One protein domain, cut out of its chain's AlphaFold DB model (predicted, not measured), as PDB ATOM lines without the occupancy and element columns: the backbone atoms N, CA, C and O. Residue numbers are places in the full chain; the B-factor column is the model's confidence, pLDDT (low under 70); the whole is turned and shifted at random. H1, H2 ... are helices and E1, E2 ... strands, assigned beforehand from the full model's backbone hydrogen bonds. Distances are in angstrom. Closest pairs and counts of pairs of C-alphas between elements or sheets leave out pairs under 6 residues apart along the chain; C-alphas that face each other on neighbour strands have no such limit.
ATOM      1  N   PRO A  41      44.858  -5.034 -33.454       87.56
ATOM      2  CA  PRO A  41      43.869  -5.320 -34.498       87.56
ATOM      3  C   PRO A  41      44.444  -5.987 -35.756       87.56
ATOM      4  O   PRO A  41      45.604  -5.803 -36.111       87.56
ATOM      5  N   TYR A  42      43.575  -6.699 -36.481       85.12
ATOM      6  CA  TYR A  42      43.862  -7.244 -37.810       85.12
ATOM      7  C   TYR A  42      42.798  -6.830 -38.816       85.12
ATOM      8  O   TYR A  42      41.628  -6.670 -38.469       85.12
ATOM      9  N   VAL A  43      43.204  -6.750 -40.078       86.25
ATOM     10  CA  VAL A  43      42.306  -6.639 -41.230       86.25
ATOM     11  C   VAL A  43      42.450  -7.867 -42.121       86.25
ATOM     12  O   VAL A  43      43.551  -8.394 -42.277       86.25
ATOM     13  N   LEU A  44      41.342  -8.330 -42.704       90.06
ATOM     14  CA  LEU A  44      41.354  -9.361 -43.741       90.06
ATOM     15  C   LEU A  44      41.852  -8.730 -45.045       90.06
ATOM     16  O   LEU A  44      41.211  -7.830 -45.579       90.06
ATOM     17  N   THR A  45      43.003  -9.179 -45.536       89.88
ATOM     18  CA  THR A  45      43.635  -8.651 -46.756       89.88
ATOM     19  C   THR A  45      43.476  -9.573 -47.960       89.88
ATOM     20  O   THR A  45      43.694  -9.140 -49.083       89.88
ATOM     21  N   GLU A  46      43.134 -10.844 -47.740       91.31
ATOM     22  CA  GLU A  46      42.953 -11.842 -48.799       91.31
ATOM     23  C   GLU A  46      41.922 -12.882 -48.358       91.31
ATOM     24  O   GLU A  46      41.977 -13.354 -47.217       91.31
ATOM     25  N   ALA A  47      41.001 -13.237 -49.256       95.12
ATOM     26  CA  ALA A  47      40.000 -14.271 -49.031       95.12
ATOM     27  C   ALA A  47      39.693 -15.022 -50.334       95.12
ATOM     28  O   ALA A  47      38.891 -14.573 -51.151       95.12
ATOM     29  N   TYR A  48      40.314 -16.186 -50.502       95.19
ATOM     30  CA  TYR A  48      39.968 -17.152 -51.540       95.19
ATOM     31  C   TYR A  48      39.104 -18.241 -50.911       95.19
ATOM     32  O   TYR A  48      39.601 -19.060 -50.145       95.19
ATOM     33  N   LEU A  49      37.799 -18.215 -51.190       94.06
ATOM     34  CA  LEU A  49      36.801 -19.093 -50.552       94.06
ATOM     35  C   LEU A  49      35.977 -19.917 -51.551       94.06
ATOM     36  O   LEU A  49      35.071 -20.644 -51.158       94.06
ATOM     37  N   SER A  50      36.273 -19.792 -52.841       92.38
ATOM     38  CA  SER A  50      35.560 -20.454 -53.932       92.38
ATOM     39  C   SER A  50      36.545 -21.186 -54.832       92.38
ATOM     40  O   SER A  50      37.645 -20.687 -55.062       92.38
ATOM     41  N   GLY A  51      36.131 -22.322 -55.377       92.50
ATOM     42  CA  GLY A  51      36.955 -23.167 -56.235       92.50
ATOM     43  C   GLY A  51      36.410 -24.589 -56.275       92.50
ATOM     44  O   GLY A  51      35.309 -24.852 -55.784       92.50
ATOM     45  N   ASN A  52      37.179 -25.504 -56.849       93.56
ATOM     46  CA  ASN A  52      36.912 -26.932 -56.775       93.56
ATOM     47  C   ASN A  52      37.299 -27.459 -55.376       93.56
ATOM     48  O   ASN A  52      38.480 -27.402 -55.026       93.56
ATOM     49  N   PRO A  53      36.355 -28.005 -54.587       91.00
ATOM     50  CA  PRO A  53      36.623 -28.482 -53.227       91.00
ATOM     51  C   PRO A  53      37.707 -29.565 -53.122       91.00
ATOM     52  O   PRO A  53      38.359 -29.672 -52.085       91.00
ATOM     53  N   GLU A  54      37.915 -30.350 -54.182       93.25
ATOM     54  CA  GLU A  54      38.850 -31.481 -54.184       93.25
ATOM     55  C   GLU A  54      40.293 -31.051 -54.492       93.25
ATOM     56  O   GLU A  54      41.250 -31.619 -53.963       93.25
ATOM     57  N   SER A  55      40.478 -30.032 -55.337       94.56
ATOM     58  CA  SER A  55      41.810 -29.565 -55.748       94.56
ATOM     59  C   SER A  55      42.247 -28.305 -55.014       94.56
ATOM     60  O   SER A  55      43.410 -28.184 -54.614       94.56
ATOM     61  N   ASP A  56      41.319 -27.386 -54.772       95.00
ATOM     62  CA  ASP A  56      41.647 -26.040 -54.328       95.00
ATOM     63  C   ASP A  56      41.706 -25.967 -52.802       95.00
ATOM     64  O   ASP A  56      41.422 -26.926 -52.072       95.00
ATOM     65  N   LYS A  57      42.180 -24.833 -52.294       94.69
ATOM     66  CA  LYS A  57      42.309 -24.575 -50.861       94.69
ATOM     67  C   LYS A  57      41.689 -23.224 -50.558       94.69
ATOM     68  O   LYS A  57      41.888 -22.270 -51.305       94.69
ATOM     69  N   ALA A  58      40.970 -23.150 -49.443       94.50
ATOM     70  CA  ALA A  58      40.562 -21.866 -48.906       94.50
ATOM     71  C   ALA A  58      41.797 -21.143 -48.349       94.50
ATOM     72  O   ALA A  58      42.559 -21.730 -47.578       94.50
ATOM     73  N   ILE A  59      41.993 -19.882 -48.729       95.19
ATOM     74  CA  ILE A  59      43.111 -19.054 -48.264       95.19
ATOM     75  C   ILE A  59      42.543 -17.803 -47.605       95.19
ATOM     76  O   ILE A  59      41.747 -17.074 -48.196       95.19
ATOM     77  N   LEU A  60      42.964 -17.562 -46.365       95.19
ATOM     78  CA  LEU A  60      42.641 -16.368 -45.594       95.19
ATOM     79  C   LEU A  60      43.949 -15.711 -45.158       95.19
ATOM     80  O   LEU A  60      44.764 -16.346 -44.487       95.19
ATOM     81  N   LYS A  61      44.133 -14.433 -45.493       93.94
ATOM     82  CA  LYS A  61      45.273 -13.639 -45.023       93.94
ATOM     83  C   LYS A  61      44.779 -12.473 -44.191       93.94
ATOM     84  O   LYS A  61      43.969 -11.674 -44.657       93.94
ATOM     85  N   ILE A  62      45.315 -12.361 -42.983       91.50
ATOM     86  CA  ILE A  62      45.106 -11.209 -42.113       91.50
ATOM     87  C   ILE A  62      46.417 -10.450 -41.925       91.50
ATOM     88  O   ILE A  62      47.488 -11.053 -41.881       91.50
ATOM     89  N   SER A  63      46.330  -9.130 -41.797       87.00
ATOM     90  CA  SER A  63      47.487  -8.263 -41.576       87.00
ATOM     91  C   SER A  63      47.236  -7.329 -40.392       87.00
ATOM     92  O   SER A  63      46.117  -6.818 -40.272       87.00
ATOM     93  N   PRO A  64      48.231  -7.096 -39.516       78.56
ATOM     94  CA  PRO A  64      48.167  -5.988 -38.570       78.56
ATOM     95  C   PRO A  64      48.079  -4.678 -39.370       78.56
ATOM     96  O   PRO A  64      48.714  -4.546 -40.416       78.56
ATOM     97  N   GLY A  65      47.223  -3.750 -38.938       64.62
ATOM     98  CA  GLY A  65      46.660  -2.657 -39.745       64.62
ATOM     99  C   GLY A  65      47.632  -1.629 -40.346       64.62
ATOM    100  O   GLY A  65      47.566  -0.460 -39.998       64.62
ATOM    101  N   LYS A  66      48.474  -2.017 -41.310       57.00
ATOM    102  CA  LYS A  66      49.377  -1.094 -42.015       57.00
ATOM    103  C   LYS A  66      48.889  -0.590 -43.361       57.00
ATOM    104  O   LYS A  66      49.144   0.561 -43.691       57.00
ATOM    105  N   GLN A  67      48.249  -1.421 -44.180       47.91
ATOM    106  CA  GLN A  67      47.898  -0.995 -45.535       47.91
ATOM    107  C   GLN A  67      46.435  -0.544 -45.570       47.91
ATOM    108  O   GLN A  67      45.534  -1.332 -45.838       47.91
ATOM    109  N   GLY A  68      46.214   0.730 -45.225       47.47
ATOM    110  CA  GLY A  68      44.915   1.407 -45.336       47.47
ATOM    111  C   GLY A  68      44.035   1.426 -44.079       47.47
ATOM    112  O   GLY A  68      42.858   1.753 -44.183       47.47
ATOM    113  N   SER A  69      44.565   1.096 -42.896       42.22
ATOM    114  CA  SER A  69      43.818   1.155 -41.631       42.22
ATOM    115  C   SER A  69      44.512   2.088 -40.633       42.22
ATOM    116  O   SER A  69      45.722   2.011 -40.461       42.22
ATOM    117  N   ASN A  70      43.757   2.964 -39.960       44.19
ATOM    118  CA  ASN A  70      44.243   3.939 -38.963       44.19
ATOM    119  C   ASN A  70      44.653   3.302 -37.613       44.19
ATOM    120  O   ASN A  70      44.598   3.947 -36.569       44.19
ATOM    121  N   ALA A  71      45.040   2.028 -37.603       44.59
ATOM    122  CA  ALA A  71      45.262   1.257 -36.387       44.59
ATOM    123  C   ALA A  71      46.734   0.817 -36.258       44.59
ATOM    124  O   ALA A  71      47.086  -0.321 -36.541       44.59
ATOM    125  N   SER A  72      47.565   1.786 -35.859       41.69
ATOM    126  CA  SER A  72      48.841   1.703 -35.115       41.69
ATOM    127  C   SER A  72      49.845   0.545 -35.360       41.69
ATOM    128  O   SER A  72      49.597  -0.605 -35.011       41.69
ATOM    129  N   HIS A  73      51.052   0.958 -35.789       47.53
ATOM    130  CA  HIS A  73      52.422   0.408 -35.649       47.53
ATOM    131  C   HIS A  73      52.794  -1.016 -36.137       47.53
ATOM    132  O   HIS A  73      52.760  -2.013 -35.429       47.53
ATOM    133  N   ASN A  74      53.361  -1.051 -37.348       57.91
ATOM    134  CA  ASN A  74      54.794  -1.301 -37.563       57.91
ATOM    135  C   ASN A  74      55.473  -2.687 -37.441       57.91
ATOM    136  O   ASN A  74      56.693  -2.757 -37.491       57.91
ATOM    137  N   TYR A  75      54.725  -3.795 -37.577       60.25
ATOM    138  CA  TYR A  75      55.302  -5.152 -37.769       60.25
ATOM    139  C   TYR A  75      56.365  -5.270 -38.888       60.25
ATOM    140  O   TYR A  75      57.407  -5.878 -38.676       60.25
ATOM    141  N   THR A  76      56.154  -4.671 -40.069       61.88
ATOM    142  CA  THR A  76      57.173  -4.684 -41.142       61.88
ATOM    143  C   THR A  76      58.464  -3.975 -40.736       61.88
ATOM    144  O   THR A  76      59.522  -4.449 -41.110       61.88
ATOM    145  N   GLU A  77      58.387  -2.903 -39.936       62.00
ATOM    146  CA  GLU A  77      59.603  -2.184 -39.515       62.00
ATOM    147  C   GLU A  77      60.338  -2.995 -38.445       62.00
ATOM    148  O   GLU A  77      61.551  -3.120 -38.506       62.00
ATOM    149  N   TRP A  78      59.604  -3.654 -37.534       66.06
ATOM    150  CA  TRP A  78      60.190  -4.609 -36.588       66.06
ATOM    151  C   TRP A  78      60.891  -5.776 -37.300       66.06
ATOM    152  O   TRP A  78      61.972  -6.198 -36.896       66.06
ATOM    153  N   LEU A  79      60.298  -6.305 -38.378       65.75
ATOM    154  CA  LEU A  79      60.932  -7.347 -39.188       65.75
ATOM    155  C   LEU A  79      62.161  -6.836 -39.951       65.75
ATOM    156  O   LEU A  79      63.123  -7.586 -40.090       65.75
ATOM    157  N   GLU A  80      62.136  -5.607 -40.462       67.38
ATOM    158  CA  GLU A  80      63.274  -4.983 -41.150       67.38
ATOM    159  C   GLU A  80      64.440  -4.737 -40.184       67.38
ATOM    160  O   GLU A  80      65.560  -5.162 -40.467       67.38
ATOM    161  N   GLU A  81      64.160  -4.200 -38.993       65.25
ATOM    162  CA  GLU A  81      65.144  -3.982 -37.925       65.25
ATOM    163  C   GLU A  81      65.785  -5.303 -37.467       65.25
ATOM    164  O   GLU A  81      67.003  -5.391 -37.300       65.25
ATOM    165  N   LYS A  82      64.992  -6.376 -37.334       66.69
ATOM    166  CA  LYS A  82      65.506  -7.692 -36.921       66.69
ATOM    167  C   LYS A  82      66.267  -8.428 -38.030       66.69
ATOM    168  O   LYS A  82      67.119  -9.261 -37.722       66.69
ATOM    169  N   ASN A  83      65.969  -8.143 -39.300       73.44
ATOM    170  CA  ASN A  83      66.608  -8.780 -40.457       73.44
ATOM    171  C   ASN A  83      67.794  -7.980 -41.028       73.44
ATOM    172  O   ASN A  83      68.391  -8.422 -42.011       73.44
ATOM    173  N   GLY A  84      68.161  -6.849 -40.414       53.81
ATOM    174  CA  GLY A  84      69.406  -6.125 -40.688       53.81
ATOM    175  C   GLY A  84      69.517  -5.541 -42.099       53.81
ATOM    176  O   GLY A  84      70.600  -5.597 -42.684       53.81
ATOM    177  N   LYS A  85      68.416  -5.022 -42.655       47.47
ATOM    178  CA  LYS A  85      68.443  -4.222 -43.888       47.47
ATOM    179  C   LYS A  85      68.304  -2.740 -43.597       47.47
ATOM    180  O   LYS A  85      67.477  -2.403 -42.728       47.47
TER     181      LYS A  85
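This is residues 41 to 85 of the 85 residues of an uncharacterized protein of Streptomyces sp. PsTaAH-137 (UniProt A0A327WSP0). A long hairpin of two strands, E1 and E2, makes most of the length, and a loop after E2 leads to one short helix, H1, beyond the hairpin's open end. Residues 77 to 85, of which 77 to 83 belong to H1, stick out free. The printed part has 45 residues, in the order E1, E2, H1; the sheet is antiparallel, and the class is mixed, with under half of the residues in named elements. It is extended, radius of gyration of the C-alphas 14.9 A, and flat, spanning 41 by 26 by 13 A.

E1, residues 42 to 48, and E2, residues 59 to 64, form an antiparallel hairpin at 161 degrees. N 43 and O 63 are 2.9 A apart and N 59 and O 48 2.9 A, within hydrogen-bond range. The C-alphas of Tyr 48 and Ile 59, 4.9 A apart, face each other. H1, residues 75 to 83, is apart from E1; its closest C-alphas with E2 are those of Tyr 75 and Pro 64, 7.2 A. In H1 every O i to N i+4 pair is within hydrogen-bond range.

E1 is 17.4 A long from C-alpha 42 at (43.862, -7.244, -37.810), E2 17.0 A, and H1 12.2 A to C-alpha 83 at (66.608, -8.780, -40.457).

The farthest C-alphas, Glu 54 and Gly 84, are 41.9 A apart. The printed part has no cut, and both links are short. Residues 65 to 82 and 84 to 85 have pLDDT under 70.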